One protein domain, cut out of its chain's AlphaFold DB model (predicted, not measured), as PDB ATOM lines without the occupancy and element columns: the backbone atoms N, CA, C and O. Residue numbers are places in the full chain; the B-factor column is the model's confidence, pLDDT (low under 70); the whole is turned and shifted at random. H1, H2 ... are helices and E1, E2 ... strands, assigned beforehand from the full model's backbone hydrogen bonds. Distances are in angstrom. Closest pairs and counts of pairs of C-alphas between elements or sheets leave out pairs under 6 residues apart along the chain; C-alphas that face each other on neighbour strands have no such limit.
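What this domain is: This is residues 41 to 103 of the 117 residues of the protein "tRNA-intron lyase" of Danionella translucida (UniProt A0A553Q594). A long two-stranded ribbon, E1 and E2, has helix H1 at one end and two short helices, H2 and H3, at the other, while the stretch before H1, residues 41 to 52, folds back along the length of the ribbon; residues 44 to 55, of which 53 to 55 belong to H1, stand free. The ribbon is antiparallel, in the order E1 - E2. The printed part has 63 residues with three named helices and two named strands, in the order H1, E1, H2, H3, E2, and its class is mixed, helices and strands. The whole is loose, with a radius of gyration of the C-alphas of 15.3 A, and elongated, spanning 44 by 23 by 16 A.

How they stand to each other: After residues 41 to 52, which hold no named element, comes H1, residues 53 to 65. Its closest C-alpha to E1, residues 69 to 77, is that of Ser 60, 6.1 A from that of Leu 70. E1 and E2, residues 96 to 102, are antiparallel neighbours at 159 degrees, with N 74 and O 98 2.8 A apart and N 98 and O 74 2.9 A apart, within hydrogen-bond range. H2, residues 83 to 86, and H3, residues 89 to 93, are close but not clearly touching, the closest C-alphas being those of Leu 85 and Cys 91, 5.5 A. H1 is apart from H2 and H3. Every O i to N i+4 pair is within hydrogen-bond range in H1, 0 of 1 in H3, where 2 of 2 O i to N i+3 pairs are, and H2 is too short for such a pair.

Where its parts are: H1 begins at C-alpha 53 (-45.820, -25.265, -2.797) and is 18.2 A long. E1 is 25.2 A long, H2 5.0 A and H3 8.2 A. E2, 19.7 A, ends at C-alpha 102 (-35.905, -19.979, 3.447).

The domain as a whole: The two C-alphas farthest apart, those of Asn 65 and Asp 84, are 43.8 A apart. The printed part has no cut, and its four links between named elements are tight. The mean pLDDT of the printed part is 81.8, and residues 43 to 50 are under 70.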
ATOM      1  N   GLU A  41     -31.550 -21.131 -18.795       78.44
ATOM      2  CA  GLU A  41     -31.481 -19.664 -18.879       78.44
ATOM      3  C   GLU A  41     -32.666 -19.036 -19.631       78.44
ATOM      4  O   GLU A  41     -33.142 -17.963 -19.269       78.44
ATOM      5  N   SER A  42     -33.203 -19.725 -20.638       70.44
ATOM      6  CA  SER A  42     -34.383 -19.300 -21.399       70.44
ATOM      7  C   SER A  42     -35.702 -19.414 -20.624       70.44
ATOM      8  O   SER A  42     -36.759 -19.127 -21.187       70.44
ATOM      9  N   CYS A  43     -35.678 -19.865 -19.362       62.53
ATOM     10  CA  CYS A  43     -36.856 -20.152 -18.533       62.53
ATOM     11  C   CYS A  43     -37.869 -21.109 -19.201       62.53
ATOM     12  O   CYS A  43     -39.008 -21.227 -18.750       62.53
ATOM     13  N   SER A  44     -37.470 -21.797 -20.278       59.69
ATOM     14  CA  SER A  44     -38.335 -22.653 -21.099       59.69
ATOM     15  C   SER A  44     -38.519 -24.053 -20.525       59.69
ATOM     16  O   SER A  44     -39.450 -24.756 -20.911       59.69
ATOM     17  N   GLY A  45     -37.657 -24.453 -19.589       54.53
ATOM     18  CA  GLY A  45     -37.706 -25.744 -18.923       54.53
ATOM     19  C   GLY A  45     -37.624 -25.574 -17.414       54.53
ATOM     20  O   GLY A  45     -36.532 -25.490 -16.855       54.53
ATOM     21  N   PHE A  46     -38.775 -25.559 -16.738       53.50
ATOM     22  CA  PHE A  46     -38.803 -26.007 -15.346       53.50
ATOM     23  C   PHE A  46     -38.467 -27.503 -15.325       53.50
ATOM     24  O   PHE A  46     -38.809 -28.227 -16.264       53.50
ATOM     25  N   SER A  47     -37.796 -27.954 -14.263       55.75
ATOM     26  CA  SER A  47     -37.465 -29.361 -14.021       55.75
ATOM     27  C   SER A  47     -38.613 -30.302 -14.416       55.75
ATOM     28  O   SER A  47     -39.786 -29.989 -14.199       55.75
ATOM     29  N   LEU A  48     -38.266 -31.494 -14.926       52.78
ATOM     30  CA  LEU A  48     -39.172 -32.585 -15.340       52.78
ATOM     31  C   LEU A  48     -40.270 -32.924 -14.308       52.78
ATOM     32  O   LEU A  48     -41.231 -33.626 -14.626       52.78
ATOM     33  N   ARG A  49     -40.154 -32.427 -13.069       60.84
ATOM     34  CA  ARG A  49     -41.261 -32.333 -12.121       60.84
ATOM     35  C   ARG A  49     -41.282 -30.950 -11.448       60.84
ATOM     36  O   ARG A  49     -40.338 -30.647 -10.719       60.84
ATOM     37  N   PRO A  50     -42.360 -30.155 -11.592       61.88
ATOM     38  CA  PRO A  50     -42.451 -28.858 -10.939       61.88
ATOM     39  C   PRO A  50     -42.445 -29.023  -9.420       61.88
ATOM     40  O   PRO A  50     -43.215 -29.803  -8.842       61.88
ATOM     41  N   PHE A  51     -41.567 -28.272  -8.769       73.19
ATOM     42  CA  PHE A  51     -41.512 -28.173  -7.325       73.19
ATOM     43  C   PHE A  51     -42.753 -27.423  -6.819       73.19
ATOM     44  O   PHE A  51     -42.928 -26.229  -7.033       73.19
ATOM     45  N   THR A  52     -43.682 -28.144  -6.189       83.69
ATOM     46  CA  THR A  52     -44.955 -27.560  -5.736       83.69
ATOM     47  C   THR A  52     -44.814 -26.829  -4.401       83.69
ATOM     48  O   THR A  52     -43.983 -27.186  -3.562       83.69
ATOM     49  N   TRP A  53     -45.730 -25.898  -4.119       84.44
ATOM     50  CA  TRP A  53     -45.820 -25.265  -2.797       84.44
ATOM     51  C   TRP A  53     -46.036 -26.281  -1.664       84.44
ATOM     52  O   TRP A  53     -45.509 -26.119  -0.566       84.44
ATOM     53  N   ARG A  54     -46.760 -27.382  -1.928       88.44
ATOM     54  CA  ARG A  54     -46.966 -28.450  -0.935       88.44
ATOM     55  C   ARG A  54     -45.660 -29.154  -0.577       88.44
ATOM     56  O   ARG A  54     -45.402 -29.379   0.602       88.44
ATOM     57  N   SER A  55     -44.835 -29.487  -1.573       87.38
ATOM     58  CA  SER A  55     -43.511 -30.074  -1.332       87.38
ATOM     59  C   SER A  55     -42.590 -29.094  -0.615       87.38
ATOM     60  O   SER A  55     -41.925 -29.498   0.333       87.38
ATOM     61  N   LEU A  56     -42.615 -27.808  -0.981       87.31
ATOM     62  CA  LEU A  56     -41.842 -26.781  -0.284       87.31
ATOM     63  C   LEU A  56     -42.240 -26.670   1.191       87.31
ATOM     64  O   LEU A  56     -41.378 -26.695   2.065       87.31
ATOM     65  N   ALA A  57     -43.540 -26.603   1.480       88.00
ATOM     66  CA  ALA A  57     -44.049 -26.525   2.846       88.00
ATOM     67  C   ALA A  57     -43.687 -27.774   3.668       88.00
ATOM     68  O   ALA A  57     -43.286 -27.659   4.828       88.00
ATOM     69  N   ALA A  58     -43.782 -28.965   3.069       89.06
ATOM     70  CA  ALA A  58     -43.376 -30.209   3.718       89.06
ATOM     71  C   ALA A  58     -41.874 -30.211   4.049       89.06
ATOM     72  O   ALA A  58     -41.497 -30.511   5.181       89.06
ATOM     73  N   LEU A  59     -41.025 -29.815   3.095       88.31
ATOM     74  CA  LEU A  59     -39.577 -29.730   3.289       88.31
ATOM     75  C   LEU A  59     -39.194 -28.668   4.316       88.31
ATOM     76  O   LEU A  59     -38.351 -28.934   5.170       88.31
ATOM     77  N   SER A  60     -39.840 -27.503   4.287       88.38
ATOM     78  CA  SER A  60     -39.643 -26.439   5.273       88.38
ATOM     79  C   SER A  60     -39.963 -26.934   6.685       88.38
ATOM     80  O   SER A  60     -39.160 -26.759   7.601       88.38
ATOM     81  N   ARG A  61     -41.079 -27.656   6.859       88.56
ATOM     82  CA  ARG A  61     -41.464 -28.239   8.151       88.56
ATOM     83  C   ARG A  61     -40.472 -29.299   8.637       88.56
ATOM     84  O   ARG A  61     -40.084 -29.270   9.800       88.56
ATOM     85  N   ILE A  62     -40.064 -30.228   7.772       88.00
ATOM     86  CA  ILE A  62     -39.116 -31.299   8.132       88.00
ATOM     87  C   ILE A  62     -37.746 -30.708   8.486       88.00
ATOM     88  O   ILE A  62     -37.153 -31.092   9.491       88.00
ATOM     89  N   THR A  63     -37.271 -29.746   7.695       87.69
ATOM     90  CA  THR A  63     -35.972 -29.082   7.889       87.69
ATOM     91  C   THR A  63     -35.961 -28.254   9.175       87.69
ATOM     92  O   THR A  63     -35.031 -28.362   9.974       87.69
ATOM     93  N   GLY A  64     -37.042 -27.515   9.441       84.75
ATOM     94  CA  GLY A  64     -37.204 -26.762  10.683       84.75
ATOM     95  C   GLY A  64     -37.292 -27.647  11.931       84.75
ATOM     96  O   GLY A  64     -36.750 -27.280  12.970       84.75
ATOM     97  N   ASN A  65     -37.906 -28.836  11.838       86.12
ATOM     98  CA  ASN A  65     -37.992 -29.785  12.959       86.12
ATOM     99  C   ASN A  65     -36.623 -30.282  13.446       86.12
ATOM    100  O   ASN A  65     -36.496 -30.660  14.606       86.12
ATOM    101  N   VAL A  66     -35.616 -30.294  12.573       85.38
ATOM    102  CA  VAL A  66     -34.240 -30.693  12.911       85.38
ATOM    103  C   VAL A  66     -33.315 -29.490  13.115       85.38
ATOM    104  O   VAL A  66     -32.098 -29.645  13.057       85.38
ATOM    105  N   SER A  67     -33.887 -28.299  13.333       83.94
ATOM    106  CA  SER A  67     -33.162 -27.042  13.566       83.94
ATOM    107  C   SER A  67     -32.148 -26.698  12.465       83.94
ATOM    108  O   SER A  67     -31.066 -26.191  12.751       83.94
ATOM    109  N   LYS A  68     -32.501 -26.976  11.205       85.62
ATOM    110  CA  LYS A  68     -31.731 -26.582  10.016       85.62
ATOM    111  C   LYS A  68     -32.486 -25.529   9.216       85.62
ATOM    112  O   LYS A  68     -33.701 -25.378   9.360       85.62
ATOM    113  N   GLU A  69     -31.772 -24.842   8.340       87.00
ATOM    114  CA  GLU A  69     -32.346 -23.917   7.366       87.00
ATOM    115  C   GLU A  69     -32.519 -24.611   6.012       87.00
ATOM    116  O   GLU A  69     -31.703 -25.442   5.608       87.00
ATOM    117  N   LEU A  70     -33.609 -24.305   5.309       89.06
ATOM    118  CA  LEU A  70     -33.856 -24.847   3.974       89.06
ATOM    119  C   LEU A  70     -33.227 -23.912   2.938       89.06
ATOM    120  O   LEU A  70     -33.551 -22.731   2.911       89.06
ATOM    121  N   MET A  71     -32.370 -24.442   2.072       90.00
ATOM    122  CA  MET A  71     -31.756 -23.709   0.965       90.00
ATOM    123  C   MET A  71     -32.223 -24.301  -0.364       90.00
ATOM    124  O   MET A  71     -32.114 -25.506  -0.585       90.00
ATOM    125  N   LEU A  72     -32.736 -23.466  -1.256       88.31
ATOM    126  CA  LEU A  72     -32.964 -23.816  -2.654       88.31
ATOM    127  C   LEU A  72     -31.754 -23.345  -3.457       88.31
ATOM    128  O   LEU A  72     -31.338 -22.198  -3.324       88.31
ATOM    129  N   CYS A  73     -31.183 -24.228  -4.264       88.44
ATOM    130  CA  CYS A  73     -30.052 -23.950  -5.133       88.44
ATOM    131  C   CYS A  73     -30.474 -24.214  -6.577       88.44
ATOM    132  O   CYS A  73     -30.705 -25.361  -6.970       88.44
ATOM    133  N   PHE A  74     -30.589 -23.147  -7.355       87.38
ATOM    134  CA  PHE A  74     -30.913 -23.206  -8.768       87.38
ATOM    135  C   PHE A  74     -29.623 -23.189  -9.581       87.38
ATOM    136  O   PHE A  74     -28.857 -22.226  -9.540       87.38
ATOM    137  N   VAL A  75     -29.382 -24.270 -10.317       87.75
ATOM    138  CA  VAL A  75     -28.276 -24.396 -11.264       87.75
ATOM    139  C   VAL A  75     -28.778 -23.934 -12.623       87.75
ATOM    140  O   VAL A  75     -29.466 -24.675 -13.332       87.75
ATOM    141  N   ILE A  76     -28.450 -22.696 -12.968       87.94
ATOM    142  CA  ILE A  76     -28.830 -22.068 -14.226       87.94
ATOM    143  C   ILE A  76     -27.858 -22.546 -15.302       87.94
ATOM    144  O   ILE A  76     -26.650 -22.293 -15.242       87.94
ATOM    145  N   THR A  77     -28.400 -23.287 -16.264       85.19
ATOM    146  CA  THR A  77     -27.666 -23.819 -17.412       85.19
ATOM    147  C   THR A  77     -27.738 -22.814 -18.557       85.19
ATOM    148  O   THR A  77     -28.854 -22.481 -18.973       85.19
ATOM    149  N   PRO A  78     -26.592 -22.359 -19.090       85.56
ATOM    150  CA  PRO A  78     -26.580 -21.509 -20.271       85.56
ATOM    151  C   PRO A  78     -27.051 -22.301 -21.496       85.56
ATOM    152  O   PRO A  78     -26.797 -23.501 -21.616       85.56
ATOM    153  N   SER A  79     -27.745 -21.627 -22.408       81.31
ATOM    154  CA  SER A  79     -28.325 -22.261 -23.604       81.31
ATOM    155  C   SER A  79     -27.286 -22.660 -24.667       81.31
ATOM    156  O   SER A  79     -27.569 -23.488 -25.528       81.31
ATOM    157  N   ASP A  80     -26.071 -22.114 -24.592       81.25
ATOM    158  CA  ASP A  80     -24.988 -22.273 -25.570       81.25
ATOM    159  C   ASP A  80     -23.962 -23.366 -25.201       81.25
ATOM    160  O   ASP A  80     -22.806 -23.337 -25.636       81.25
ATOM    161  N   LEU A  81     -24.362 -24.330 -24.372       80.25
ATOM    162  CA  LEU A  81     -23.464 -25.347 -23.835       80.25
ATOM    163  C   LEU A  81     -23.251 -26.502 -24.831       80.25
ATOM    164  O   LEU A  81     -24.189 -27.224 -25.159       80.25
ATOM    165  N   SER A  82     -22.012 -26.703 -25.291       80.31
ATOM    166  CA  SER A  82     -21.643 -27.847 -26.136       80.31
ATOM    167  C   SER A  82     -21.284 -29.095 -25.314       80.31
ATOM    168  O   SER A  82     -20.752 -28.992 -24.206       80.31
ATOM    169  N   GLU A  83     -21.520 -30.285 -25.882       80.56
ATOM    170  CA  GLU A  83     -21.154 -31.583 -25.280       80.56
ATOM    171  C   GLU A  83     -19.647 -31.692 -24.992       80.56
ATOM    172  O   GLU A  83     -19.234 -32.151 -23.925       80.56
ATOM    173  N   ASP A  84     -18.808 -31.164 -25.887       80.69
ATOM    174  CA  ASP A  84     -17.356 -31.136 -25.686       80.69
ATOM    175  C   ASP A  84     -16.976 -30.340 -24.434       80.69
ATOM    176  O   ASP A  84     -16.071 -30.722 -23.690       80.69
ATOM    177  N   LEU A  85     -17.690 -29.247 -24.150       79.50
ATOM    178  CA  LEU A  85     -17.424 -28.427 -22.977       79.50
ATOM    179  C   LEU A  85     -17.861 -29.136 -21.692       79.50
ATOM    180  O   LEU A  85     -17.126 -29.070 -20.705       79.50
ATOM    181  N   LEU A  86     -18.997 -29.848 -21.715       81.81
ATOM    182  CA  LEU A  86     -19.500 -30.675 -20.606       81.81
ATOM    183  C   LEU A  86     -18.523 -31.783 -20.194       81.81
ATOM    184  O   LEU A  86     -18.477 -32.149 -19.020       81.81
ATOM    185  N   SER A  87     -17.704 -32.272 -21.130       84.69
ATOM    186  CA  SER A  87     -16.658 -33.263 -20.845       84.69
ATOM    187  C   SER A  87     -15.481 -32.704 -20.030       84.69
ATOM    188  O   SER A  87     -14.687 -33.463 -19.471       84.69
ATOM    189  N   THR A  88     -15.367 -31.375 -19.928       84.19
ATOM    190  CA  THR A  88     -14.264 -30.698 -19.237       84.19
ATOM    191  C   THR A  88     -14.745 -29.963 -17.983       84.19
ATOM    192  O   THR A  88     -15.844 -29.410 -17.964       84.19
ATOM    193  N   PRO A  89     -13.907 -29.824 -16.938       86.38
ATOM    194  CA  PRO A  89     -14.268 -29.054 -15.742       86.38
ATOM    195  C   PRO A  89     -14.442 -27.546 -16.014       86.38
ATOM    196  O   PRO A  89     -14.929 -26.820 -15.148       86.38
ATOM    197  N   GLN A  90     -14.074 -27.055 -17.206       85.38
ATOM    198  CA  GLN A  90     -14.283 -25.661 -17.608       85.38
ATOM    199  C   GLN A  90     -15.769 -25.312 -17.753       85.38
ATOM    200  O   GLN A  90     -16.122 -24.139 -17.615       85.38
ATOM    201  N   CYS A  91     -16.645 -26.306 -17.961       83.06
ATOM    202  CA  CYS A  91     -18.089 -26.081 -18.020       83.06
ATOM    203  C   CYS A  91     -18.626 -25.416 -16.748       83.06
ATOM    204  O   CYS A  91     -19.482 -24.540 -16.843       83.06
ATOM    205  N   LEU A  92     -18.065 -25.735 -15.573       84.94
ATOM    206  CA  LEU A  92     -18.507 -25.210 -14.277       84.94
ATOM    207  C   LEU A  92     -18.468 -23.679 -14.203       84.94
ATOM    208  O   LEU A  92     -19.276 -23.086 -13.501       84.94
ATOM    209  N   ARG A  93     -17.570 -23.029 -14.955       86.06
ATOM    210  CA  ARG A  93     -17.459 -21.559 -14.996       86.06
ATOM    211  C   ARG A  93     -18.596 -20.879 -15.756       86.06
ATOM    212  O   ARG A  93     -18.718 -19.662 -15.686       86.06
ATOM    213  N   ARG A  94     -19.355 -21.644 -16.539       86.50
ATOM    214  CA  ARG A  94     -20.440 -21.156 -17.398       86.50
ATOM    215  C   ARG A  94     -21.803 -21.326 -16.736       86.50
ATOM    216  O   ARG A  94     -22.740 -20.635 -17.110       86.50
ATOM    217  N   PHE A  95     -21.905 -22.212 -15.747       87.56
ATOM    218  CA  PHE A  95     -23.100 -22.326 -14.924       87.56
ATOM    219  C   PHE A  95     -23.194 -21.150 -13.960       87.56
ATOM    220  O   PHE A  95     -22.200 -20.737 -13.362       87.56
ATOM    221  N   THR A  96     -24.412 -20.659 -13.772       89.69
ATOM    222  CA  THR A  96     -24.715 -19.687 -12.721       89.69
ATOM    223  C   THR A  96     -25.480 -20.392 -11.611       89.69
ATOM    224  O   THR A  96     -26.372 -21.195 -11.878       89.69
ATOM    225  N   LEU A  97     -25.120 -20.117 -10.360       89.75
ATOM    226  CA  LEU A  97     -25.844 -20.615  -9.197       89.75
ATOM    227  C   LEU A  97     -26.668 -19.482  -8.597       89.75
ATOM    228  O   LEU A  97     -26.140 -18.399  -8.349       89.75
ATOM    229  N   GLN A  98     -27.942 -19.748  -8.334       88.75
ATOM    230  CA  GLN A  98     -28.801 -18.865  -7.558       88.75
ATOM    231  C   GLN A  98     -29.259 -19.594  -6.299       88.75
ATOM    232  O   GLN A  98     -29.916 -20.632  -6.368       88.75
ATOM    233  N   GLU A  99     -28.923 -19.038  -5.142       89.81
ATOM    234  CA  GLU A  99     -29.304 -19.578  -3.840       89.81
ATOM    235  C   GLU A  99     -30.441 -18.767  -3.210       89.81
ATOM    236  O   GLU A  99     -30.466 -17.539  -3.265       89.81
ATOM    237  N   VAL A 100     -31.407 -19.467  -2.614       88.81
ATOM    238  CA  VAL A 100     -32.515 -18.882  -1.856       88.81
ATOM    239  C   VAL A 100     -32.617 -19.614  -0.528       88.81
ATOM    240  O   VAL A 100     -32.986 -20.787  -0.478       88.81
ATOM    241  N   VAL A 101     -32.303 -18.920   0.562       89.12
ATOM    242  CA  VAL A 101     -32.456 -19.458   1.916       89.12
ATOM    243  C   VAL A 101     -33.848 -19.116   2.430       89.12
ATOM    244  O   VAL A 101     -34.234 -17.952   2.498       89.12
ATOM    245  N   LEU A 102     -34.611 -20.141   2.803       87.12
ATOM    246  CA  LEU A 102     -35.905 -19.979   3.447       87.12
ATOM    247  C   LEU A 102     -35.725 -19.951   4.959       87.12
ATOM    248  O   LEU A 102     -35.505 -20.983   5.600       87.12
ATOM    249  N   SER A 103     -35.885 -18.759   5.520       80.06
ATOM    250  CA  SER A 103     -35.945 -18.537   6.956       80.06
ATOM    251  C   SER A 103     -37.388 -18.595   7.467       80.06
ATOM    252  O   SER A 103     -38.365 -18.370   6.745       80.06
TER     253      SER A 103